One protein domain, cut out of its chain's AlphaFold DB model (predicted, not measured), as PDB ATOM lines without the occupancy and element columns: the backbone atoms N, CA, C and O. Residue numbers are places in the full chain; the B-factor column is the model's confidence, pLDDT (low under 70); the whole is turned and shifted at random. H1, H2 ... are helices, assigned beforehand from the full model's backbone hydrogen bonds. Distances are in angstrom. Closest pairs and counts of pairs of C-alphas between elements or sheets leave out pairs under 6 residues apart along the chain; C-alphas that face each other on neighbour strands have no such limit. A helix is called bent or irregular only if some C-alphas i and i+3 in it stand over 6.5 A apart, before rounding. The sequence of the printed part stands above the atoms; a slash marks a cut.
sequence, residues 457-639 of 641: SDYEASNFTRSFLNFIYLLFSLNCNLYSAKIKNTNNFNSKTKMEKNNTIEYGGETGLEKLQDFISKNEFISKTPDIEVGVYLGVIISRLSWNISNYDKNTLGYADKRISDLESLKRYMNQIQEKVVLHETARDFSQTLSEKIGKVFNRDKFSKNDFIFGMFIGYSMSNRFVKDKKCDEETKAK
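AT A GLANCE: This is residues 457 to 639 of the 641 residues of an uncharacterized protein of Candidatus Altiarchaeales archaeon A3 (UniProt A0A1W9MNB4). Two long helices, H4 and H10, cross in the core; the hairpin H7 and H8 packs on H4 to make a bundle, while the longest helix, H1, crosses H10 on its other side. Short helices fill in around them, a long unnamed stretch links H1 to H2, and a tail with H11 sticks out at residues 630 to 639. The printed part has 183 residues with eleven named helices, H1 to H11 in order, and no named strand: the class is all helix. It is compact, with a radius of gyration of the C-alphas of 16.3 A, and spans 52 by 38 by 29 A.

IN THESE COORDINATES: Find C-alpha 457 at (-8.436, 0.177, 18.021); from there H1, residues 457 to 477, runs 30.3 A. Next come H2, residues 512 to 522, H3, residues 524 to 527, and H4, residues 530 to 548, which is 28.1 A long from C-alpha 530 at (-17.088, 3.576, 44.435). Then look for H5 at 552 to 555, H6 at 557 to 563, H7 at 567 to 583, 24.4 A long, H8 at 588 to 597 and H9 at 599 to 602. H10, residues 609 to 625, spans 25.2 A, with a kink of 26 degrees near residue 619. H11, residues 631 to 637, ends at C-alpha 637, (2.921, 18.255, 17.522). H6 and H10 are irregular, with 7.8 A between C-alphas 558 and 561 and between 621 and 624; H11 is only just so, with 6.50 A between 631 and 634.

HOW THE PARTS SIT: Start at the hub, H4, which touches H10 at a steep tilt of 49 degrees; their closest C-alphas, Gly 539 and Met 616, are 3.8 A apart. H4, H7 and H8 form a bundle, helices side by side: H4 touches H8 at Tyr 537 and Leu 594, 6.0 A between C-alphas, at a shallow tilt of 19 degrees, opposite ways. H7 and H8 are a helical hairpin, closest at C-alphas 581 and 588, 6.4 A. H4 also touches H5 at Ser 546 and Tyr 552, C-alphas 5.1 A apart, and H9 at Asp 531 and Val 601, 6.1 A. On H10, look at Ile 613: its C-alpha is 6.8 A from that of Ala 560 in H6, which touches H10. H1 touches H10 with residues 461 to 466 alone, closest at C-alphas 462 and 621, 4.5 A; the steep tilt of 69.7 degrees is only just short of about perpendicular. H2 and H3 only just touch, with 3 pairs of C-alphas within 8 A, and only at the corner. H11 touches no helix. Every O i to N i+4 pair is within hydrogen-bond range in H2 and H8, but 16 of 17 in H1, 14 of 15 in H4, 12 of 13 in H7, 11 of 13 in H10, 2 of 3 in H11 and 1 of 3 in H6, where 3 of 4 O i to N i+3 pairs are; H3, H5 and H9 are too short for such a pair.

THE WHOLE: The C-alphas of Asn 491 and Ala 638, the two farthest apart, are 53.7 A from each other. The printed part has no cut, and the long link is H1 to H2, 34 residues. Look for pLDDT under 70 at residues 485 to 506 and 628 to 639; the mean of the printed part is 80.2.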
ATOM      1  N   SER A 457      -7.790   0.999  16.977       77.94
ATOM      2  CA  SER A 457      -8.436   0.177  18.021       77.94
ATOM      3  C   SER A 457      -9.060   1.006  19.142       77.94
ATOM      4  O   SER A 457     -10.102   0.652  19.694       77.94
ATOM      5  N   ASP A 458      -8.422   2.127  19.444       79.25
ATOM      6  CA  ASP A 458      -8.598   2.895  20.667       79.25
ATOM      7  C   ASP A 458      -9.843   3.787  20.529       79.25
ATOM      8  O   ASP A 458     -10.712   3.824  21.406       79.25
ATOM      9  N   TYR A 459     -10.030   4.360  19.335       83.25
ATOM     10  CA  TYR A 459     -11.291   4.938  18.866       83.25
ATOM     11  C   TYR A 459     -12.419   3.893  18.785       83.25
ATOM     12  O   TYR A 459     -13.540   4.150  19.234       83.25
ATOM     13  N   GLU A 460     -12.144   2.682  18.274       85.44
ATOM     14  CA  GLU A 460     -13.152   1.614  18.179       85.44
ATOM     15  C   GLU A 460     -13.656   1.116  19.544       85.44
ATOM     16  O   GLU A 460     -14.824   0.717  19.644       85.44
ATOM     17  N   ALA A 461     -12.803   1.112  20.571       87.50
ATOM     18  CA  ALA A 461     -13.155   0.776  21.949       87.50
ATOM     19  C   ALA A 461     -13.833   1.955  22.669       87.50
ATOM     20  O   ALA A 461     -14.849   1.762  23.343       87.50
ATOM     21  N   SER A 462     -13.342   3.181  22.462       88.56
ATOM     22  CA  SER A 462     -13.902   4.393  23.073       88.56
ATOM     23  C   SER A 462     -15.327   4.675  22.603       88.56
ATOM     24  O   SER A 462     -16.222   4.894  23.419       88.56
ATOM     25  N   ASN A 463     -15.586   4.587  21.293       88.44
ATOM     26  CA  ASN A 463     -16.939   4.746  20.759       88.44
ATOM     27  C   ASN A 463     -17.885   3.648  21.259       88.44
ATOM     28  O   ASN A 463     -19.019   3.947  21.618       88.44
ATOM     29  N   PHE A 464     -17.423   2.396  21.349       92.06
ATOM     30  CA  PHE A 464     -18.241   1.303  21.886       92.06
ATOM     31  C   PHE A 464     -18.596   1.516  23.367       92.06
ATOM     32  O   PHE A 464     -19.734   1.269  23.761       92.06
ATOM     33  N   THR A 465     -17.666   2.049  24.164       93.12
ATOM     34  CA  THR A 465     -17.911   2.433  25.564       93.12
ATOM     35  C   THR A 465     -18.915   3.577  25.676       93.12
ATOM     36  O   THR A 465     -19.867   3.472  26.446       93.12
ATOM     37  N   ARG A 466     -18.776   4.632  24.863       89.94
ATOM     38  CA  ARG A 466     -19.752   5.736  24.800       89.94
ATOM     39  C   ARG A 466     -21.141   5.244  24.375       89.94
ATOM     40  O   ARG A 466     -22.138   5.659  24.955       89.94
ATOM     41  N   SER A 467     -21.227   4.309  23.423       91.69
ATOM     42  CA  SER A 467     -22.503   3.685  23.054       91.69
ATOM     43  C   SER A 467     -23.087   2.813  24.172       91.69
ATOM     44  O   SER A 467     -24.294   2.850  24.374       91.69
ATOM     45  N   PHE A 468     -22.273   2.067  24.928       94.50
ATOM     46  CA  PHE A 468     -22.767   1.292  26.072       94.50
ATOM     47  C   PHE A 468     -23.221   2.199  27.229       94.50
ATOM     48  O   PHE A 468     -24.276   1.947  27.799       94.50
ATOM     49  N   LEU A 469     -22.522   3.304  27.512       90.19
ATOM     50  CA  LEU A 469     -22.995   4.347  28.436       90.19
ATOM     51  C   LEU A 469     -24.353   4.916  28.005       90.19
ATOM     52  O   LEU A 469     -25.276   4.985  28.812       90.19
ATOM     53  N   ASN A 470     -24.498   5.273  26.728       90.44
ATOM     54  CA  ASN A 470     -25.759   5.774  26.181       90.44
ATOM     55  C   ASN A 470     -26.878   4.713  26.218       90.44
ATOM     56  O   ASN A 470     -28.040   5.055  26.430       90.44
ATOM     57  N   PHE A 471     -26.542   3.425  26.096       94.06
ATOM     58  CA  PHE A 471     -27.486   2.328  26.312       94.06
ATOM     59  C   PHE A 471     -27.900   2.184  27.787       94.06
ATOM     60  O   PHE A 471     -29.083   2.017  28.064       94.06
ATOM     61  N   ILE A 472     -26.969   2.301  28.740       91.12
ATOM     62  CA  ILE A 472     -27.288   2.302  30.178       91.12
ATOM     63  C   ILE A 472     -28.172   3.508  30.546       91.12
ATOM     64  O   ILE A 472     -29.174   3.329  31.234       91.12
ATOM     65  N   TYR A 473     -27.890   4.702  30.009       88.19
ATOM     66  CA  TYR A 473     -28.770   5.873  30.135       88.19
ATOM     67  C   TYR A 473     -30.187   5.592  29.601       88.19
ATOM     68  O   TYR A 473     -31.163   5.898  30.283       88.19
ATOM     69  N   LEU A 474     -30.311   4.953  28.429       91.38
ATOM     70  CA  LEU A 474     -31.608   4.562  27.863       91.38
ATOM     71  C   LEU A 474     -32.359   3.571  28.769       91.38
ATOM     72  O   LEU A 474     -33.566   3.701  28.949       91.38
ATOM     73  N   LEU A 475     -31.671   2.601  29.382       91.88
ATOM     74  CA  LEU A 475     -32.302   1.709  30.362       91.88
ATOM     75  C   LEU A 475     -32.806   2.475  31.597       91.88
ATOM     76  O   LEU A 475     -33.890   2.163  32.090       91.88
ATOM     77  N   PHE A 476     -32.072   3.492  32.061       86.75
ATOM     78  CA  PHE A 476     -32.507   4.339  33.175       86.75
ATOM     79  C   PHE A 476     -33.698   5.237  32.822       86.75
ATOM     80  O   PHE A 476     -34.662   5.251  33.582       86.75
ATOM     81  N   SER A 477     -33.710   5.938  31.680       87.06
ATOM     82  CA  SER A 477     -34.860   6.793  31.322       87.06
ATOM     83  C   SER A 477     -36.122   5.979  30.995       87.06
ATOM     84  O   SER A 477     -37.256   6.421  31.220       87.06
ATOM     85  N   LEU A 478     -35.947   4.721  30.579       89.88
ATOM     86  CA  LEU A 478     -37.019   3.736  30.475       89.88
ATOM     87  C   LEU A 478     -37.446   3.117  31.815       89.88
ATOM     88  O   LEU A 478     -38.435   2.390  31.820       89.88
ATOM     89  N   ASN A 479     -36.809   3.415  32.948       88.25
ATOM     90  CA  ASN A 479     -37.066   2.752  34.235       88.25
ATOM     91  C   ASN A 479     -36.986   1.209  34.125       88.25
ATOM     92  O   ASN A 479     -37.847   0.487  34.631       88.25
ATOM     93  N   CYS A 480     -35.992   0.672  33.414       88.75
ATOM     94  CA  CYS A 480     -35.773  -0.773  33.328       88.75
ATOM     95  C   CYS A 480     -35.213  -1.325  34.649       88.75
ATOM     96  O   CYS A 480     -34.167  -0.876  35.113       88.75
ATOM     97  N   ASN A 481     -35.859  -2.346  35.222       86.50
ATOM     98  CA  ASN A 481     -35.436  -2.937  36.494       86.50
ATOM     99  C   ASN A 481     -34.092  -3.685  36.361       86.50
ATOM    100  O   ASN A 481     -34.048  -4.860  35.988       86.50
ATOM    101  N   LEU A 482     -32.994  -2.986  36.650       86.50
ATOM    102  CA  LEU A 482     -31.636  -3.522  36.678       86.50
ATOM    103  C   LEU A 482     -31.329  -4.162  38.036       86.50
ATOM    104  O   LEU A 482     -31.446  -3.510  39.076       86.50
ATOM    105  N   TYR A 483     -30.865  -5.415  38.019       85.19
ATOM    106  CA  TYR A 483     -30.401  -6.125  39.213       85.19
ATOM    107  C   TYR A 483     -28.959  -6.625  39.066       85.19
ATOM    108  O   TYR A 483     -28.536  -7.046  37.988       85.19
ATOM    109  N   SER A 484     -28.222  -6.631  40.176       80.00
ATOM    110  CA  SER A 484     -26.898  -7.246  40.319       80.00
ATOM    111  C   SER A 484     -26.902  -8.145  41.555       80.00
ATOM    112  O   SER A 484     -27.452  -7.779  42.591       80.00
ATOM    113  N   ALA A 485     -26.276  -9.318  41.465       68.12
ATOM    114  CA  ALA A 485     -26.029 -10.180  42.621       68.12
ATOM    115  C   ALA A 485     -24.820  -9.706  43.454       68.12
ATOM    116  O   ALA A 485     -24.653 -10.112  44.608       68.12
ATOM    117  N   LYS A 486     -23.972  -8.854  42.863       65.81
ATOM    118  CA  LYS A 486     -22.719  -8.345  43.433       65.81
ATOM    119  C   LYS A 486     -22.975  -7.079  44.267       65.81
ATOM    120  O   LYS A 486     -22.421  -6.942  45.359       65.81
ATOM    121  N   ILE A 487     -23.893  -6.214  43.827       58.41
ATOM    122  CA  ILE A 487     -24.284  -4.967  44.510       58.41
ATOM    123  C   ILE A 487     -25.480  -5.213  45.453       58.41
ATOM    124  O   ILE A 487     -26.630  -4.948  45.118       58.41
ATOM    125  N   LYS A 488     -25.219  -5.717  46.668       45.00
ATOM    126  CA  LYS A 488     -26.281  -6.088  47.636       45.00
ATOM    127  C   LYS A 488     -27.045  -4.930  48.316       45.00
ATOM    128  O   LYS A 488     -28.010  -5.221  49.013       45.00
ATOM    129  N   ASN A 489     -26.648  -3.665  48.134       40.19
ATOM    130  CA  ASN A 489     -27.149  -2.519  48.925       40.19
ATOM    131  C   ASN A 489     -27.891  -1.424  48.126       40.19
ATOM    132  O   ASN A 489     -28.068  -0.316  48.625       40.19
ATOM    133  N   THR A 490     -28.363  -1.709  46.909       41.50
ATOM    134  CA  THR A 490     -29.225  -0.787  46.142       41.50
ATOM    135  C   THR A 490     -30.596  -1.410  45.896       41.50
ATOM    136  O   THR A 490     -30.802  -2.102  44.898       41.50
ATOM    137  N   ASN A 491     -31.542  -1.149  46.806       36.19
ATOM    138  CA  ASN A 491     -32.962  -1.454  46.608       36.19
ATOM    139  C   ASN A 491     -33.470  -0.700  45.371       36.19
ATOM    140  O   ASN A 491     -33.710   0.501  45.454       36.19
ATOM    141  N   ASN A 492     -33.636  -1.420  44.257       43.03
ATOM    142  CA  ASN A 492     -33.984  -0.912  42.928       43.03
ATOM    143  C   ASN A 492     -33.031   0.178  42.390       43.03
ATOM    144  O   ASN A 492     -33.081   1.336  42.787       43.03
ATOM    145  N   PHE A 493     -32.280  -0.149  41.333       50.94
ATOM    146  CA  PHE A 493     -31.643   0.855  40.459       50.94
ATOM    147  C   PHE A 493     -32.663   1.807  39.783       50.94
ATOM    148  O   PHE A 493     -32.293   2.834  39.221       50.94
ATOM    149  N   ASN A 494     -33.957   1.477  39.850       44.81
ATOM    150  CA  ASN A 494     -35.067   2.278  39.349       44.81
ATOM    151  C   ASN A 494     -35.526   3.358  40.340       44.81
ATOM    152  O   ASN A 494     -36.136   3.043  41.362       44.81
ATOM    153  N   SER A 495     -35.352   4.631  39.966       41.06
ATOM    154  CA  SER A 495     -36.457   5.624  39.903       41.06
ATOM    155  C   SER A 495     -35.982   7.071  39.736       41.06
ATOM    156  O   SER A 495     -36.747   7.889  39.228       41.06
ATOM    157  N   LYS A 496     -34.769   7.419  40.195       41.34
ATOM    158  CA  LYS A 496     -34.308   8.826  40.262       41.34
ATOM    159  C   LYS A 496     -32.844   9.086  39.892       41.34
ATOM    160  O   LYS A 496     -32.471  10.252  39.820       41.34
ATOM    161  N   THR A 497     -32.032   8.052  39.660       46.34
ATOM    162  CA  THR A 497     -30.580   8.199  39.468       46.34
ATOM    163  C   THR A 497     -30.250   9.048  38.243       46.34
ATOM    164  O   THR A 497     -30.453   8.614  37.109       46.34
ATOM    165  N   LYS A 498     -29.721  10.258  38.459       51.94
ATOM    166  CA  LYS A 498     -29.325  11.144  37.359       51.94
ATOM    167  C   LYS A 498     -28.046  10.642  36.689       51.94
ATOM    168  O   LYS A 498     -26.995  10.516  37.309       51.94
ATOM    169  N   MET A 499     -28.146  10.401  35.391       55.47
ATOM    170  CA  MET A 499     -27.028  10.221  34.475       55.47
ATOM    171  C   MET A 499     -27.244  11.245  33.363       55.47
ATOM    172  O   MET A 499     -28.324  11.276  32.776       55.47
ATOM    173  N   GLU A 500     -26.287  12.134  33.117       59.34
ATOM    174  CA  GLU A 500     -26.493  13.242  32.176       59.34
ATOM    175  C   GLU A 500     -26.126  12.860  30.733       59.34
ATOM    176  O   GLU A 500     -25.450  11.860  30.471       59.34
ATOM    177  N   LYS A 501     -26.602  13.648  29.758       58.31
ATOM    178  CA  LYS A 501     -26.360  13.374  28.335       58.31
ATOM    179  C   LYS A 501     -24.888  13.604  27.994       58.31
ATOM    180  O   LYS A 501     -24.463  14.714  27.685       58.31
ATOM    181  N   ASN A 502     -24.130  12.513  27.966       55.78
ATOM    182  CA  ASN A 502     -22.678  12.472  27.768       55.78
ATOM    183  C   ASN A 502     -22.144  13.046  26.438       55.78
ATOM    184  O   ASN A 502     -20.952  12.912  26.178       55.78
ATOM    185  N   ASN A 503     -22.950  13.693  25.594       50.41
ATOM    186  CA  ASN A 503     -22.540  14.188  24.274       50.41
ATOM    187  C   ASN A 503     -22.641  15.713  24.079       50.41
ATOM    188  O   ASN A 503     -22.161  16.188  23.057       50.41
ATOM    189  N   THR A 504     -23.195  16.476  25.031       49.06
ATOM    190  CA  THR A 504     -23.492  17.919  24.840       49.06
ATOM    191  C   THR A 504     -23.085  18.825  26.007       49.06
ATOM    192  O   THR A 504     -23.547  19.957  26.077       49.06
ATOM    193  N   ILE A 505     -22.283  18.334  26.956       55.03
ATOM    194  CA  ILE A 505     -21.950  19.060  28.192       55.03
ATOM    195  C   ILE A 505     -20.452  19.354  28.227       55.03
ATOM    196  O   ILE A 505     -19.633  18.431  28.208       55.03
ATOM    197  N   GLU A 506     -20.118  20.641  28.302       64.88
ATOM    198  CA  GLU A 506     -18.829  21.112  28.801       64.88
ATOM    199  C   GLU A 506     -18.812  20.907  30.319       64.88
ATOM    200  O   GLU A 506     -19.710  21.363  31.033       64.88
ATOM    201  N   TYR A 507     -17.832  20.151  30.812       77.38
ATOM    202  CA  TYR A 507     -17.684  19.923  32.246       77.38
ATOM    203  C   TYR A 507     -17.029  21.144  32.893       77.38
ATOM    204  O   TYR A 507     -16.085  21.712  32.339       77.38
ATOM    205  N   GLY A 508     -17.548  21.553  34.048       75.94
ATOM    206  CA  GLY A 508     -17.068  22.717  34.785       75.94
ATOM    207  C   GLY A 508     -15.704  22.463  35.426       75.94
ATOM    208  O   GLY A 508     -15.430  21.354  35.883       75.94
ATOM    209  N   GLY A 509     -14.863  23.496  35.470       79.69
ATOM    210  CA  GLY A 509     -13.518  23.433  36.044       79.69
ATOM    211  C   GLY A 509     -12.443  24.012  35.128       79.69
ATOM    212  O   GLY A 509     -12.501  23.866  33.907       79.69
ATOM    213  N   GLU A 510     -11.437  24.641  35.726       80.94
ATOM    214  CA  GLU A 510     -10.232  25.101  35.037       80.94
ATOM    215  C   GLU A 510      -9.203  23.978  34.866       80.94
ATOM    216  O   GLU A 510      -8.417  23.991  33.914       80.94
ATOM    217  N   THR A 511      -9.167  23.012  35.790       85.94
ATOM    218  CA  THR A 511      -8.263  21.857  35.710       85.94
ATOM    219  C   THR A 511      -8.956  20.619  35.146       85.94
ATOM    220  O   THR A 511     -10.170  20.434  35.242       85.94
ATOM    221  N   GLY A 512      -8.162  19.705  34.579       86.06
ATOM    222  CA  GLY A 512      -8.667  18.399  34.152       86.06
ATOM    223  C   GLY A 512      -9.241  17.567  35.306       86.06
ATOM    224  O   GLY A 512     -10.146  16.762  35.090       86.06
ATOM    225  N   LEU A 513      -8.743  17.784  36.526       88.88
ATOM    226  CA  LEU A 513      -9.225  17.125  37.733       88.88
ATOM    227  C   LEU A 513     -10.615  17.641  38.135       88.88
ATOM    228  O   LEU A 513     -11.499  16.827  38.393       88.88
ATOM    229  N   GLU A 514     -10.849  18.954  38.102       89.44
ATOM    230  CA  GLU A 514     -12.182  19.542  38.316       89.44
ATOM    231  C   GLU A 514     -13.181  19.085  37.246       89.44
ATOM    232  O   GLU A 514     -14.242  18.573  37.597       89.44
ATOM    233  N   LYS A 515     -12.812  19.146  35.953       89.62
ATOM    234  CA  LYS A 515     -13.666  18.663  34.847       89.62
ATOM    235  C   LYS A 515     -14.048  17.179  35.013       89.62
ATOM    236  O   LYS A 515     -15.147  16.772  34.636       89.62
ATOM    237  N   LEU A 516     -13.173  16.359  35.607       90.56
ATOM    238  CA  LEU A 516     -13.476  14.969  35.973       90.56
ATOM    239  C   LEU A 516     -14.392  14.865  37.208       90.56
ATOM    240  O   LEU A 516     -15.293  14.025  37.233       90.56
ATOM    241  N   GLN A 517     -14.181  15.692  38.231       91.12
ATOM    242  CA  GLN A 517     -15.011  15.709  39.441       91.12
ATOM    243  C   GLN A 517     -16.445  16.183  39.153       91.12
ATOM    244  O   GLN A 517     -17.387  15.566  39.650       91.12
ATOM    245  N   ASP A 518     -16.618  17.191  38.296       88.69
ATOM    246  CA  ASP A 518     -17.913  17.656  37.783       88.69
ATOM    247  C   ASP A 518     -18.635  16.565  36.972       88.69
ATOM    248  O   ASP A 518     -19.807  16.274  37.210       88.69
ATOM    249  N   PHE A 519     -17.923  15.864  36.082       88.88
ATOM    250  CA  PHE A 519     -18.473  14.698  35.381       88.88
ATOM    251  C   PHE A 519     -18.963  13.602  36.348       88.88
ATOM    252  O   PHE A 519     -20.033  13.025  36.135       88.88
ATOM    253  N   ILE A 520     -18.208  13.314  37.413       89.31
ATOM    254  CA  ILE A 520     -18.559  12.292  38.413       89.31
ATOM    255  C   ILE A 520     -19.737  12.738  39.298       89.31
ATOM    256  O   ILE A 520     -20.589  11.910  39.628       89.31
ATOM    257  N   SER A 521     -19.825  14.018  39.672       87.19
ATOM    258  CA  SER A 521     -20.923  14.535  40.504       87.19
ATOM    259  C   SER A 521     -22.250  14.604  39.737       87.19
ATOM    260  O   SER A 521     -23.284  14.206  40.274       87.19
ATOM    261  N   LYS A 522     -22.217  15.003  38.457       83.81
ATOM    262  CA  LYS A 522     -23.373  15.003  37.539       83.81
ATOM    263  C   LYS A 522     -23.890  13.606  37.193       83.81
ATOM    264  O   LYS A 522     -25.067  13.439  36.885       83.81
ATOM    265  N   ASN A 523     -23.031  12.587  37.258       82.62
ATOM    266  CA  ASN A 523     -23.408  11.195  37.026       82.62
ATOM    267  C   ASN A 523     -23.528  10.441  38.354       82.62
ATOM    268  O   ASN A 523     -22.614   9.736  38.782       82.62
ATOM    269  N   GLU A 524     -24.702  10.547  38.976       81.75
ATOM    270  CA  GLU A 524     -25.066   9.921  40.254       81.75
ATOM    271  C   GLU A 524     -24.807   8.404  40.263       81.75
ATOM    272  O   GLU A 524     -24.384   7.842  41.271       81.75
ATOM    273  N   PHE A 525     -25.003   7.742  39.118       82.69
ATOM    274  CA  PHE A 525     -24.680   6.327  38.924       82.69
ATOM    275  C   PHE A 525     -23.189   6.008  39.186       82.69
ATOM    276  O   PHE A 525     -22.870   4.991  39.806       82.69
ATOM    277  N   ILE A 526     -22.282   6.891  38.750       87.12
ATOM    278  CA  ILE A 526     -20.830   6.757  38.930       87.12
ATOM    279  C   ILE A 526     -20.446   7.123  40.367       87.12
ATOM    280  O   ILE A 526     -19.789   6.336  41.043       87.12
ATOM    281  N   SER A 527     -20.881   8.285  40.864       85.88
ATOM    282  CA  SER A 527     -20.515   8.765  42.208       85.88
ATOM    283  C   SER A 527     -21.081   7.920  43.356       85.88
ATOM    284  O   SER A 527     -20.456   7.859  44.415       85.88
ATOM    285  N   LYS A 528     -22.212   7.221  43.168       84.38
ATOM    286  CA  LYS A 528     -22.748   6.269  44.163       84.38
ATOM    287  C   LYS A 528     -22.142   4.865  44.095       84.38
ATOM    288  O   LYS A 528     -22.436   4.052  44.972       84.38
ATOM    289  N   THR A 529     -21.281   4.578  43.119       85.94
ATOM    290  CA  THR A 529     -20.662   3.257  42.945       85.94
ATOM    291  C   THR A 529     -19.134   3.393  43.020       85.94
ATOM    292  O   THR A 529     -18.497   3.587  41.985       85.94
ATOM    293  N   PRO A 530     -18.514   3.286  44.220       89.50
ATOM    294  CA  PRO A 530     -17.088   3.576  44.435       89.50
ATOM    295  C   PRO A 530     -16.141   2.829  43.497       89.50
ATOM    296  O   PRO A 530     -15.137   3.380  43.059       89.50
ATOM    297  N   ASP A 531     -16.481   1.588  43.154       91.31
ATOM    298  CA  ASP A 531     -15.682   0.754  42.261       91.31
ATOM    299  C   ASP A 531     -15.633   1.377  40.851       91.31
ATOM    300  O   ASP A 531     -14.555   1.471  40.265       91.31
ATOM    301  N   ILE A 532     -16.759   1.909  40.349       92.44
ATOM    302  CA  ILE A 532     -16.802   2.682  39.098       92.44
ATOM    303  C   ILE A 532     -16.074   4.018  39.281       92.44
ATOM    304  O   ILE A 532     -15.199   4.307  38.472       92.44
ATOM    305  N   GLU A 533     -16.382   4.805  40.327       92.56
ATOM    306  CA  GLU A 533     -15.740   6.110  40.607       92.56
ATOM    307  C   GLU A 533     -14.213   6.006  40.498       92.56
ATOM    308  O   GLU A 533     -13.590   6.707  39.701       92.56
ATOM    309  N   VAL A 534     -13.615   5.094  41.265       94.12
ATOM    310  CA  VAL A 534     -12.165   4.883  41.337       94.12
ATOM    311  C   VAL A 534     -11.626   4.263  40.042       94.12
ATOM    312  O   VAL A 534     -10.545   4.642  39.583       94.12
ATOM    313  N   GLY A 535     -12.405   3.392  39.392       95.31
ATOM    314  CA  GLY A 535     -12.114   2.902  38.049       95.31
ATOM    315  C   GLY A 535     -11.955   4.036  37.028       95.31
ATOM    316  O   GLY A 535     -11.003   4.010  36.250       95.31
ATOM    317  N   VAL A 536     -12.818   5.066  37.051       95.19
ATOM    318  CA  VAL A 536     -12.730   6.221  36.132       95.19
ATOM    319  C   VAL A 536     -11.397   6.957  36.290       95.19
ATOM    320  O   VAL A 536     -10.741   7.213  35.279       95.19
ATOM    321  N   TYR A 537     -10.945   7.233  37.521       94.50
ATOM    322  CA  TYR A 537      -9.633   7.860  37.760       94.50
ATOM    323  C   TYR A 537      -8.492   7.046  37.135       94.50
ATOM    324  O   TYR A 537      -7.674   7.591  36.391       94.50
ATOM    325  N   LEU A 538      -8.470   5.728  37.363       94.88
ATOM    326  CA  LEU A 538      -7.446   4.852  36.789       94.88
ATOM    327  C   LEU A 538      -7.532   4.773  35.252       94.88
ATOM    328  O   LEU A 538      -6.506   4.713  34.578       94.88
ATOM    329  N   GLY A 539      -8.740   4.831  34.686       94.56
ATOM    330  CA  GLY A 539      -8.970   4.897  33.241       94.56
ATOM    331  C   GLY A 539      -8.371   6.143  32.584       94.56
ATOM    332  O   GLY A 539      -7.708   6.034  31.549       94.56
ATOM    333  N   VAL A 540      -8.556   7.318  33.199       92.88
ATOM    334  CA  VAL A 540      -7.954   8.578  32.728       92.88
ATOM    335  C   VAL A 540      -6.426   8.490  32.773       92.88
ATOM    336  O   VAL A 540      -5.772   8.800  31.780       92.88
ATOM    337  N   ILE A 541      -5.855   7.983  33.872       92.69
ATOM    338  CA  ILE A 541      -4.401   7.799  34.022       92.69
ATOM    339  C   ILE A 541      -3.834   6.875  32.931       92.69
ATOM    340  O   ILE A 541      -2.845   7.227  32.291       92.69
ATOM    341  N   ILE A 542      -4.478   5.734  32.649       92.44
ATOM    342  CA  ILE A 542      -4.040   4.817  31.579       92.44
ATOM    343  C   ILE A 542      -4.055   5.509  30.206       92.44
ATOM    344  O   ILE A 542      -3.130   5.307  29.421       92.44
ATOM    345  N   SER A 543      -5.060   6.346  29.925       89.69
ATOM    346  CA  SER A 543      -5.124   7.122  28.678       89.69
ATOM    347  C   SER A 543      -4.005   8.164  28.570       89.69
ATOM    348  O   SER A 543      -3.443   8.326  27.492       89.69
ATOM    349  N   ARG A 544      -3.657   8.862  29.658       87.69
ATOM    350  CA  ARG A 544      -2.557   9.848  29.643       87.69
ATOM    351  C   ARG A 544      -1.176   9.199  29.595       87.69
ATOM    352  O   ARG A 544      -0.243   9.803  29.075       87.69
ATOM    353  N   LEU A 545      -1.053   7.961  30.070       87.88
ATOM    354  CA  LEU A 545       0.150   7.155  29.889       87.88
ATOM    355  C   LEU A 545       0.292   6.619  28.460       87.88
ATOM    356  O   LEU A 545       1.413   6.571  27.966       87.88
ATOM    357  N   SER A 546      -0.792   6.255  27.763       85.81
ATOM    358  CA  SER A 546      -0.674   5.741  26.388       85.81
ATOM    359  C   SER A 546      -0.354   6.802  25.333       85.81
ATOM    360  O   SER A 546       0.119   6.447  24.256       85.81
ATOM    361  N   TRP A 547      -0.495   8.093  25.656       82.38
ATOM    362  CA  TRP A 547       0.078   9.188  24.860       82.38
ATOM    363  C   TRP A 547       1.617   9.179  24.895       82.38
ATOM    364  O   TRP A 547       2.254   9.423  23.874       82.38
ATOM    365  N   ASN A 548       2.212   8.829  26.042       81.94
ATOM    366  CA  ASN A 548       3.666   8.817  26.249       81.94
ATOM    367  C   ASN A 548       4.297   7.425  26.018       81.94
ATOM    368  O   ASN A 548       5.518   7.308  25.936       81.94
ATOM    369  N   ILE A 549       3.491   6.355  25.958       80.81
ATOM    370  CA  ILE A 549       3.954   4.961  25.917       80.81
ATOM    371  C   ILE A 549       3.147   4.158  24.881       80.81
ATOM    372  O   ILE A 549       1.997   3.771  25.105       80.81
ATOM    373  N   SER A 550       3.784   3.841  23.752       77.31
ATOM    374  CA  SER A 550       3.161   3.110  22.639       77.31
ATOM    375  C   SER A 550       2.568   1.752  23.061       77.31
ATOM    376  O   SER A 550       3.240   0.922  23.673       77.31
ATOM    377  N   ASN A 551       1.302   1.510  22.696       74.56
ATOM    378  CA  ASN A 551       0.506   0.307  23.006       74.56
ATOM    379  C   ASN A 551       0.285   0.006  24.508       74.56
ATOM    380  O   ASN A 551      -0.131  -1.103  24.862       74.56
ATOM    381  N   TYR A 552       0.541   0.967  25.403       82.50
ATOM    382  CA  TYR A 552       0.415   0.766  26.849       82.50
ATOM    383  C   TYR A 552      -1.005   0.401  27.292       82.50
ATOM    384  O   TYR A 552      -1.196  -0.512  28.092       82.50
ATOM    385  N   ASP A 553      -2.011   1.064  26.733       75.44
ATOM    386  CA  ASP A 553      -3.436   0.835  26.979       75.44
ATOM    387  C   ASP A 553      -3.933  -0.528  26.479       75.44
ATOM    388  O   ASP A 553      -4.636  -1.232  27.209       75.44
ATOM    389  N   LYS A 554      -3.504  -0.956  25.289       79.38
ATOM    390  CA  LYS A 554      -3.807  -2.283  24.722       79.38
ATOM    391  C   LYS A 554      -3.325  -3.414  25.630       79.38
ATOM    392  O   LYS A 554      -4.034  -4.403  25.800       79.38
ATOM    393  N   ASN A 555      -2.162  -3.242  26.259       80.31
ATOM    394  CA  ASN A 555      -1.584  -4.202  27.207       80.31
ATOM    395  C   ASN A 555      -2.102  -4.039  28.650       80.31
ATOM    396  O   ASN A 555      -2.098  -4.992  29.434       80.31
ATOM    397  N   THR A 556      -2.572  -2.843  29.007       87.19
ATOM    398  CA  THR A 556      -3.042  -2.499  30.355       87.19
ATOM    399  C   THR A 556      -4.558  -2.671  30.448       87.19
ATOM    400  O   THR A 556      -5.021  -3.734  30.865       87.19
ATOM    401  N   LEU A 557      -5.341  -1.713  29.947       89.06
ATOM    402  CA  LEU A 557      -6.807  -1.782  29.915       89.06
ATOM    403  C   LEU A 557      -7.326  -2.974  29.085       89.06
ATOM    404  O   LEU A 557      -8.275  -3.649  29.483       89.06
ATOM    405  N   GLY A 558      -6.667  -3.301  27.967       86.38
ATOM    406  CA  GLY A 558      -7.048  -4.437  27.118       86.38
ATOM    407  C   GLY A 558      -6.927  -5.806  27.801       86.38
ATOM    408  O   GLY A 558      -7.577  -6.760  27.368       86.38
ATOM    409  N   TYR A 559      -6.173  -5.916  28.901       90.19
ATOM    410  CA  TYR A 559      -6.023  -7.147  29.690       90.19
ATOM    411  C   TYR A 559      -6.420  -6.993  31.167       90.19
ATOM    412  O   TYR A 559      -6.211  -7.934  31.929       90.19
ATOM    413  N   ALA A 560      -7.042  -5.878  31.572       92.75
ATOM    414  CA  ALA A 560      -7.479  -5.643  32.953       92.75
ATOM    415  C   ALA A 560      -8.333  -6.804  33.504       92.75
ATOM    416  O   ALA A 560      -8.077  -7.300  34.594       92.75
ATOM    417  N   ASP A 561      -9.252  -7.337  32.694       91.88
ATOM    418  CA  ASP A 561     -10.070  -8.520  33.011       91.88
ATOM    419  C   ASP A 561      -9.260  -9.795  33.338       91.88
ATOM    420  O   ASP A 561      -9.694 -10.616  34.143       91.88
ATOM    421  N   LYS A 562      -8.059  -9.952  32.772       91.06
ATOM    422  CA  LYS A 562      -7.154 -11.071  33.085       91.06
ATOM    423  C   LYS A 562      -6.152 -10.760  34.201       91.06
ATOM    424  O   LYS A 562      -5.513 -11.682  34.695       91.06
ATOM    425  N   ARG A 563      -5.963  -9.481  34.544       92.06
ATOM    426  CA  ARG A 563      -4.965  -8.997  35.517       92.06
ATOM    427  C   ARG A 563      -5.573  -8.604  36.865       92.06
ATOM    428  O   ARG A 563      -4.824  -8.443  37.820       92.06
ATOM    429  N   ILE A 564      -6.897  -8.459  36.937       92.88
ATOM    430  CA  ILE A 564      -7.663  -8.147  38.143       92.88
ATOM    431  C   ILE A 564      -8.672  -9.279  38.369       92.88
ATOM    432  O   ILE A 564      -9.572  -9.491  37.552       92.88
ATOM    433  N   SER A 565      -8.531  -9.987  39.484       89.81
ATOM    434  CA  SER A 565      -9.445 -11.032  39.976       89.81
ATOM    435  C   SER A 565     -10.057 -10.684  41.338       89.81
ATOM    436  O   SER A 565     -11.148 -11.145  41.659       89.81
ATOM    437  N   ASP A 566      -9.368  -9.852  42.114       89.38
ATOM    438  CA  ASP A 566      -9.543  -9.633  43.551       89.38
ATOM    439  C   ASP A 566      -8.827  -8.328  43.978       89.38
ATOM    440  O   ASP A 566      -8.289  -7.591  43.147       89.38
ATOM    441  N   LEU A 567      -8.801  -8.034  45.281       90.50
ATOM    442  CA  LEU A 567      -8.169  -6.823  45.819       90.50
ATOM    443  C   LEU A 567      -6.626  -6.833  45.785       90.50
ATOM    444  O   LEU A 567      -6.021  -5.763  45.774       90.50
ATOM    445  N   GLU A 568      -5.960  -7.991  45.766       91.75
ATOM    446  CA  GLU A 568      -4.489  -8.080  45.782       91.75
ATOM    447  C   GLU A 568      -3.905  -7.962  44.366       91.75
ATOM    448  O   GLU A 568      -2.924  -7.258  44.119       91.75
ATOM    449  N   SER A 569      -4.540  -8.623  43.400       93.62
ATOM    450  CA  SER A 569      -4.317  -8.415  41.969       93.62
ATOM    451  C   SER A 569      -4.617  -6.967  41.561       93.62
ATOM    452  O   SER A 569      -3.798  -6.373  40.862       93.62
ATOM    453  N   LEU A 570      -5.686  -6.345  42.084       93.44
ATOM    454  CA  LEU A 570      -5.936  -4.909  41.905       93.44
ATOM    455  C   LEU A 570      -4.794  -4.041  42.465       93.44
ATOM    456  O   LEU A 570      -4.294  -3.180  41.743       93.44
ATOM    457  N   LYS A 571      -4.337  -4.278  43.704       92.19
ATOM    458  CA  LYS A 571      -3.191  -3.553  44.295       92.19
ATOM    459  C   LYS A 571      -1.943  -3.649  43.412       92.19
ATOM    460  O   LYS A 571      -1.382  -2.629  43.028       92.19
ATOM    461  N   ARG A 572      -1.554  -4.864  43.004       93.38
ATOM    462  CA  ARG A 572      -0.403  -5.084  42.106       93.38
ATOM    463  C   ARG A 572      -0.569  -4.383  40.754       93.38
ATOM    464  O   ARG A 572       0.380  -3.785  40.259       93.38
ATOM    465  N   TYR A 573      -1.769  -4.422  40.178       93.44
ATOM    466  CA  TYR A 573      -2.092  -3.753  38.918       93.44
ATOM    467  C   TYR A 573      -2.018  -2.220  39.027       93.44
ATOM    468  O   TYR A 573      -1.532  -1.567  38.107       93.44
ATOM    469  N   MET A 574      -2.455  -1.644  40.153       92.25
ATOM    470  CA  MET A 574      -2.367  -0.203  40.410       92.25
ATOM    471  C   MET A 574      -0.933   0.271  40.631       92.25
ATOM    472  O   MET A 574      -0.535   1.243  39.992       92.25
ATOM    473  N   ASN A 575      -0.140  -0.431  41.447       90.75
ATOM    474  CA  ASN A 575       1.264  -0.074  41.687       90.75
ATOM    475  C   ASN A 575       2.049  -0.000  40.362       90.75
ATOM    476  O   ASN A 575       2.693   1.005  40.081       90.75
ATOM    477  N   GLN A 576       1.868  -0.992  39.479       90.25
ATOM    478  CA  GLN A 576       2.468  -1.031  38.134       90.25
ATOM    479  C   GLN A 576       2.068   0.147  37.222       90.25
ATOM    480  O   GLN A 576       2.765   0.444  36.251       90.25
ATOM    481  N   ILE A 577       0.937   0.805  37.490       90.94
ATOM    482  CA  ILE A 577       0.496   2.011  36.770       90.94
ATOM    483  C   ILE A 577       1.064   3.268  37.439       90.94
ATOM    484  O   ILE A 577       1.530   4.168  36.742       90.94
ATOM    485  N   GLN A 578       1.106   3.315  38.772       88.31
ATOM    486  CA  GLN A 578       1.684   4.428  39.533       88.31
ATOM    487  C   GLN A 578       3.202   4.553  39.324       88.31
ATOM    488  O   GLN A 578       3.701   5.658  39.134       88.31
ATOM    489  N   GLU A 579       3.926   3.436  39.225       88.81
ATOM    490  CA  GLU A 579       5.329   3.404  38.788       88.81
ATOM    491  C   GLU A 579       5.518   4.111  37.433       88.81
ATOM    492  O   GLU A 579       6.472   4.863  37.244       88.81
ATOM    493  N   LYS A 580       4.583   3.928  36.488       90.44
ATOM    494  CA  LYS A 580       4.635   4.582  35.171       90.44
ATOM    495  C   LYS A 580       4.196   6.047  35.207       90.44
ATOM    496  O   LYS A 580       4.796   6.843  34.491       90.44
ATOM    497  N   VAL A 581       3.249   6.429  36.068       88.25
ATOM    498  CA  VAL A 581       2.947   7.848  36.368       88.25
ATOM    499  C   VAL A 581       4.199   8.579  36.851       88.25
ATOM    500  O   VAL A 581       4.506   9.661  36.355       88.25
ATOM    501  N   VAL A 582       4.943   7.986  37.791       87.12
ATOM    502  CA  VAL A 582       6.162   8.591  38.343       87.12
ATOM    503  C   VAL A 582       7.253   8.692  37.275       87.12
ATOM    504  O   VAL A 582       7.792   9.777  37.079       87.12
ATOM    505  N   LEU A 583       7.532   7.600  36.550       83.25
ATOM    506  CA  LEU A 583       8.601   7.533  35.542       83.25
ATOM    507  C   LEU A 583       8.382   8.417  34.303       83.25
ATOM    508  O   LEU A 583       9.357   8.792  33.661       83.25
ATOM    509  N   HIS A 584       7.132   8.718  33.940       82.75
ATOM    510  CA  HIS A 584       6.793   9.514  32.748       82.75
ATOM    511  C   HIS A 584       6.157  10.877  33.087       82.75
ATOM    512  O   HIS A 584       5.596  11.520  32.201       82.75
ATOM    513  N   GLU A 585       6.200  11.278  34.364       82.06
ATOM    514  CA  GLU A 585       5.717  12.548  34.943       82.06
ATOM    515  C   GLU A 585       4.262  12.960  34.611       82.06
ATOM    516  O   GLU A 585       3.843  14.086  34.876       82.06
ATOM    517  N   THR A 586       3.455  12.044  34.071       80.44
ATOM    518  CA  THR A 586       2.133  12.319  33.484       80.44
ATOM    519  C   THR A 586       0.982  11.926  34.412       80.44
ATOM    520  O   THR A 586       1.031  10.902  35.090       80.44
ATOM    521  N   ALA A 587      -0.078  12.744  34.435       81.06
ATOM    522  CA  ALA A 587      -1.290  12.553  35.244       81.06
ATOM    523  C   ALA A 587      -1.065  12.445  36.773       81.06
ATOM    524  O   ALA A 587      -1.833  11.773  37.468       81.06
ATOM    525  N   ARG A 588      -0.046  13.145  37.301       83.31
ATOM    526  CA  ARG A 588       0.290  13.207  38.738       83.31
ATOM    527  C   ARG A 588      -0.925  13.527  39.619       83.31
ATOM    528  O   ARG A 588      -1.239  12.733  40.502       83.31
ATOM    529  N   ASP A 589      -1.656  14.597  39.314       84.31
ATOM    530  CA  ASP A 589      -2.818  15.074  40.083       84.31
ATOM    531  C   ASP A 589      -3.902  13.985  40.205       84.31
ATOM    532  O   ASP A 589      -4.364  13.649  41.296       84.31
ATOM    533  N   PHE A 590      -4.249  13.348  39.079       84.75
ATOM    534  CA  PHE A 590      -5.207  12.239  39.044       84.75
ATOM    535  C   PHE A 590      -4.722  11.035  39.863       84.75
ATOM    536  O   PHE A 590      -5.535  10.365  40.494       84.75
ATOM    537  N   SER A 591      -3.414  10.751  39.863       86.50
ATOM    538  CA  SER A 591      -2.814   9.650  40.628       86.50
ATOM    539  C   SER A 591      -2.764   9.924  42.133       86.50
ATOM    540  O   SER A 591      -2.912   8.989  42.928       86.50
ATOM    541  N   GLN A 592      -2.610  11.185  42.545       87.50
ATOM    542  CA  GLN A 592      -2.749  11.580  43.945       87.50
ATOM    543  C   GLN A 592      -4.198  11.375  44.409       87.50
ATOM    544  O   GLN A 592      -4.440  10.588  45.323       87.50
ATOM    545  N   THR A 593      -5.178  11.957  43.708       88.12
ATOM    546  CA  THR A 593      -6.603  11.791  44.045       88.12
ATOM    547  C   THR A 593      -7.078  10.333  43.947       88.12
ATOM    548  O   THR A 593      -7.943   9.905  44.712       88.12
ATOM    549  N   LEU A 594      -6.491   9.521  43.062       88.81
ATOM    550  CA  LEU A 594      -6.712   8.071  43.038       88.81
ATOM    551  C   LEU A 594      -6.217   7.394  44.326       88.81
ATOM    552  O   LEU A 594      -6.913   6.533  44.862       88.81
ATOM    553  N   SER A 595      -5.046   7.783  44.833       87.44
ATOM    554  CA  SER A 595      -4.457   7.233  46.065       87.44
ATOM    555  C   SER A 595      -5.267   7.608  47.311       87.44
ATOM    556  O   SER A 595      -5.394   6.806  48.231       87.44
ATOM    557  N   GLU A 596      -5.886   8.788  47.311       87.25
ATOM    558  CA  GLU A 596      -6.837   9.222  48.339       87.25
ATOM    559  C   GLU A 596      -8.159   8.429  48.255       87.25
ATOM    560  O   GLU A 596      -8.700   7.978  49.267       87.25
ATOM    561  N   LYS A 597      -8.691   8.214  47.041       87.69
ATOM    562  CA  LYS A 597     -10.004   7.573  46.834       87.69
ATOM    563  C   LYS A 597      -9.990   6.044  46.885       87.69
ATOM    564  O   LYS A 597     -11.020   5.468  47.230       87.69
ATOM    565  N   ILE A 598      -8.881   5.366  46.577       88.44
ATOM    566  CA  ILE A 598      -8.823   3.888  46.524       88.44
ATOM    567  C   ILE A 598      -9.142   3.218  47.870       88.44
ATOM    568  O   ILE A 598      -9.681   2.110  47.892       88.44
ATOM    569  N   GLY A 599      -8.930   3.913  48.995       84.69
ATOM    570  CA  GLY A 599      -9.384   3.463  50.316       84.69
ATOM    571  C   GLY A 599     -10.886   3.142  50.362       84.69
ATOM    572  O   GLY A 599     -11.284   2.180  51.016       84.69
ATOM    573  N   LYS A 600     -11.720   3.847  49.575       82.81
ATOM    574  CA  LYS A 600     -13.156   3.543  49.424       82.81
ATOM    575  C   LYS A 600     -13.437   2.151  48.855       82.81
ATOM    576  O   LYS A 600     -14.541   1.661  49.046       82.81
ATOM    577  N   VAL A 601     -12.503   1.546  48.119       84.75
ATOM    578  CA  VAL A 601     -12.654   0.214  47.503       84.75
ATOM    579  C   VAL A 601     -11.966  -0.849  48.357       84.75
ATOM    580  O   VAL A 601     -12.539  -1.908  48.593       84.75
ATOM    581  N   PHE A 602     -10.766  -0.562  48.872       87.12
ATOM    582  CA  PHE A 602     -10.020  -1.501  49.719       87.12
ATOM    583  C   PHE A 602     -10.668  -1.750  51.089       87.12
ATOM    584  O   PHE A 602     -10.453  -2.818  51.655       87.12
ATOM    585  N   ASN A 603     -11.486  -0.818  51.588       83.50
ATOM    586  CA  ASN A 603     -12.174  -0.934  52.878       83.50
ATOM    587  C   ASN A 603     -13.612  -1.495  52.754       83.50
ATOM    588  O   ASN A 603     -14.424  -1.286  53.653       83.50
ATOM    589  N   ARG A 604     -13.969  -2.158  51.639       78.38
ATOM    590  CA  ARG A 604     -15.298  -2.767  51.425       78.38
ATOM    591  C   ARG A 604     -15.219  -4.290  51.435       78.38
ATOM    592  O   ARG A 604     -14.434  -4.870  50.691       78.38
ATOM    593  N   ASP A 605     -16.151  -4.930  52.138       71.81
ATOM    594  CA  ASP A 605     -16.308  -6.398  52.182       71.81
ATOM    595  C   ASP A 605     -16.519  -7.044  50.801       71.81
ATOM    596  O   ASP A 605     -16.371  -8.257  50.638       71.81
ATOM    597  N   LYS A 606     -16.960  -6.254  49.811       79.81
ATOM    598  CA  LYS A 606     -17.302  -6.710  48.459       79.81
ATOM    599  C   LYS A 606     -16.829  -5.721  47.406       79.81
ATOM    600  O   LYS A 606     -17.389  -4.637  47.261       79.81
ATOM    601  N   PHE A 607     -15.835  -6.166  46.649       86.38
ATOM    602  CA  PHE A 607     -15.313  -5.524  45.452       86.38
ATOM    603  C   PHE A 607     -15.973  -6.109  44.201       86.38
ATOM    604  O   PHE A 607     -15.970  -7.326  44.004       86.38
ATOM    605  N   SER A 608     -16.497  -5.251  43.328       89.56
ATOM    606  CA  SER A 608     -16.967  -5.642  42.004       89.56
ATOM    607  C   SER A 608     -15.921  -5.306  40.942       89.56
ATOM    608  O   SER A 608     -15.871  -4.209  40.382       89.56
ATOM    609  N   LYS A 609     -15.111  -6.318  40.609       92.06
ATOM    610  CA  LYS A 609     -14.166  -6.319  39.480       92.06
ATOM    611  C   LYS A 609     -14.762  -5.696  38.209       92.06
ATOM    612  O   LYS A 609     -14.086  -4.943  37.511       92.06
ATOM    613  N   ASN A 610     -16.007  -6.040  37.882       93.12
ATOM    614  CA  ASN A 610     -16.616  -5.664  36.609       93.12
ATOM    615  C   ASN A 610     -17.009  -4.183  36.586       93.12
ATOM    616  O   ASN A 610     -16.777  -3.518  35.580       93.12
ATOM    617  N   ASP A 611     -17.544  -3.666  37.693       92.62
ATOM    618  CA  ASP A 611     -17.828  -2.239  37.862       92.62
ATOM    619  C   ASP A 611     -16.534  -1.418  37.789       92.62
ATOM    620  O   ASP A 611     -16.464  -0.420  37.074       92.62
ATOM    621  N   PHE A 612     -15.465  -1.898  38.431       94.62
ATOM    622  CA  PHE A 612     -14.152  -1.260  38.378       94.62
ATOM    623  C   PHE A 612     -13.579  -1.186  36.956       94.62
ATOM    624  O   PHE A 612     -13.197  -0.113  36.486       94.62
ATOM    625  N   ILE A 613     -13.577  -2.307  36.225       95.94
ATOM    626  CA  ILE A 613     -13.102  -2.350  34.834       95.94
ATOM    627  C   ILE A 613     -14.003  -1.512  33.915       95.94
ATOM    628  O   ILE A 613     -13.497  -0.855  33.004       95.94
ATOM    629  N   PHE A 614     -15.318  -1.474  34.154       95.38
ATOM    630  CA  PHE A 614     -16.217  -0.578  33.427       95.38
ATOM    631  C   PHE A 614     -15.853   0.892  33.678       95.38
ATOM    632  O   PHE A 614     -15.671   1.629  32.711       95.38
ATOM    633  N   GLY A 615     -15.624   1.286  34.935       95.06
ATOM    634  CA  GLY A 615     -15.084   2.597  35.301       95.06
ATOM    635  C   GLY A 615     -13.809   2.943  34.529       95.06
ATOM    636  O   GLY A 615     -13.727   4.010  33.920       95.06
ATOM    637  N   MET A 616     -12.851   2.014  34.450       96.56
ATOM    638  CA  MET A 616     -11.613   2.214  33.683       96.56
ATOM    639  C   MET A 616     -11.873   2.464  32.194       96.56
ATOM    640  O   MET A 616     -11.260   3.357  31.609       96.56
ATOM    641  N   PHE A 617     -12.806   1.733  31.575       95.88
ATOM    642  CA  PHE A 617     -13.210   2.007  30.195       95.88
ATOM    643  C   PHE A 617     -13.876   3.381  30.047       95.88
ATOM    644  O   PHE A 617     -13.570   4.081  29.080       95.88
ATOM    645  N   ILE A 618     -14.735   3.803  30.984       94.00
ATOM    646  CA  ILE A 618     -15.367   5.135  30.979       94.00
ATOM    647  C   ILE A 618     -14.295   6.231  31.018       94.00
ATOM    648  O   ILE A 618     -14.264   7.082  30.130       94.00
ATOM    649  N   GLY A 619     -13.397   6.189  32.008       92.81
ATOM    650  CA  GLY A 619     -12.352   7.199  32.195       92.81
ATOM    651  C   GLY A 619     -11.412   7.301  31.000       92.81
ATOM    652  O   GLY A 619     -11.178   8.394  30.487       92.81
ATOM    653  N   TYR A 620     -10.961   6.157  30.483       92.62
ATOM    654  CA  TYR A 620     -10.148   6.091  29.270       92.62
ATOM    655  C   TYR A 620     -10.872   6.720  28.067       92.62
ATOM    656  O   TYR A 620     -10.337   7.603  27.402       92.62
ATOM    657  N   SER A 621     -12.138   6.348  27.845       90.00
ATOM    658  CA  SER A 621     -12.948   6.813  26.704       90.00
ATOM    659  C   SER A 621     -13.352   8.292  26.773       90.00
ATOM    660  O   SER A 621     -13.842   8.838  25.778       90.00
ATOM    661  N   MET A 622     -13.201   8.935  27.934       87.88
ATOM    662  CA  MET A 622     -13.590  10.329  28.187       87.88
ATOM    663  C   MET A 622     -12.394  11.250  28.493       87.88
ATOM    664  O   MET A 622     -12.566  12.465  28.477       87.88
ATOM    665  N   SER A 623     -11.187  10.699  28.677       88.12
ATOM    666  CA  SER A 623      -9.933  11.393  29.029       88.12
ATOM    667  C   SER A 623      -9.679  12.711  28.281       88.12
ATOM    668  O   SER A 623      -9.299  13.704  28.904       88.12
ATOM    669  N   ASN A 624      -9.951  12.759  26.971       83.88
ATOM    670  CA  ASN A 624      -9.772  13.949  26.125       83.88
ATOM    671  C   ASN A 624     -10.701  15.129  26.482       83.88
ATOM    672  O   ASN A 624     -10.465  16.237  26.015       83.88
ATOM    673  N   ARG A 625     -11.752  14.925  27.288       83.50
ATOM    674  CA  ARG A 625     -12.610  16.007  27.815       83.50
ATOM    675  C   ARG A 625     -12.137  16.562  29.156       83.50
ATOM    676  O   ARG A 625     -12.634  17.587  29.605       83.50
ATOM    677  N   PHE A 626     -11.162  15.908  29.778       84.75
ATOM    678  CA  PHE A 626     -10.536  16.322  31.034       84.75
ATOM    679  C   PHE A 626      -9.176  16.996  30.760       84.75
ATOM    680  O   PHE A 626      -8.199  16.798  31.482       84.75
ATOM    681  N   VAL A 627      -9.071  17.722  29.642       72.94
ATOM    682  CA  VAL A 627      -7.870  18.449  29.192       72.94
ATOM    683  C   VAL A 627      -8.096  19.951  29.413       72.94
ATOM    684  O   VAL A 627      -9.239  20.424  29.379       72.94
ATOM    685  N   LYS A 628      -7.016  20.698  29.667       58.03
ATOM    686  CA  LYS A 628      -7.030  22.169  29.712       58.03
ATOM    687  C   LYS A 628      -6.924  22.714  28.280       58.03
ATOM    688  O   LYS A 628      -6.276  22.102  27.436       58.03
ATOM    689  N   ASP A 629      -7.624  23.794  27.970       46.19
ATOM    690  CA  ASP A 629      -8.103  24.010  26.602       46.19
ATOM    691  C   ASP A 629      -7.019  24.360  25.554       46.19
ATOM    692  O   ASP A 629      -6.429  25.440  25.552       46.19
ATOM    693  N   LYS A 630      -6.821  23.410  24.624       41.91
ATOM    694  CA  LYS A 630      -6.162  23.449  23.297       41.91
ATOM    695  C   LYS A 630      -4.727  23.976  23.132       41.91
ATOM    696  O   LYS A 630      -4.071  23.529  22.196       41.91
ATOM    697  N   LYS A 631      -4.197  24.870  23.970       37.00
ATOM    698  CA  LYS A 631      -2.898  25.526  23.687       37.00
ATOM    699  C   LYS A 631      -1.651  24.628  23.792       37.00
ATOM    700  O   LYS A 631      -0.607  25.022  23.290       37.00
ATOM    701  N   CYS A 632      -1.734  23.434  24.384       36.81
ATOM    702  CA  CYS A 632      -0.589  22.510  24.471       36.81
ATOM    703  C   CYS A 632      -0.477  21.516  23.296       36.81
ATOM    704  O   CYS A 632       0.584  20.916  23.108       36.81
ATOM    705  N   ASP A 633      -1.537  21.329  22.502       40.22
ATOM    706  CA  ASP A 633      -1.553  20.304  21.445       40.22
ATOM    707  C   ASP A 633      -0.667  20.695  20.246       40.22
ATOM    708  O   ASP A 633      -0.088  19.829  19.588       40.22
ATOM    709  N   GLU A 634      -0.507  21.997  19.988       37.81
ATOM    710  CA  GLU A 634       0.344  22.530  18.915       37.81
ATOM    711  C   GLU A 634       1.837  22.409  19.262       37.81
ATOM    712  O   GLU A 634       2.602  21.886  18.454       37.81
ATOM    713  N   GLU A 635       2.251  22.758  20.487       36.28
ATOM    714  CA  GLU A 635       3.644  22.566  20.933       36.28
ATOM    715  C   GLU A 635       4.069  21.095  21.007       36.28
ATOM    716  O   GLU A 635       5.258  20.794  20.899       36.28
ATOM    717  N   THR A 636       3.121  20.182  21.238       39.88
ATOM    718  CA  THR A 636       3.410  18.743  21.309       39.88
ATOM    719  C   THR A 636       3.559  18.155  19.906       39.88
ATOM    720  O   THR A 636       4.459  17.351  19.675       39.88
ATOM    721  N   LYS A 637       2.747  18.610  18.938       36.12
ATOM    722  CA  LYS A 637       2.921  18.255  17.522       36.12
ATOM    723  C   LYS A 637       4.214  18.810  16.930       36.12
ATOM    724  O   LYS A 637       4.958  18.048  16.325       36.12
ATOM    725  N   ALA A 638       4.524  20.082  17.187       38.22
ATOM    726  CA  ALA A 638       5.742  20.760  16.725       38.22
ATOM    727  C   ALA A 638       7.051  20.259  17.388       38.22
ATOM    728  O   ALA A 638       8.106  20.863  17.218       38.22
ATOM    729  N   LYS A 639       6.982  19.170  18.168       37.09
ATOM    730  CA  LYS A 639       8.123  18.399  18.700       37.09
ATOM    731  C   LYS A 639       8.111  16.936  18.212       37.09
ATOM    732  O   LYS A 639       8.837  16.103  18.750       37.09
TER     733      LYS A 639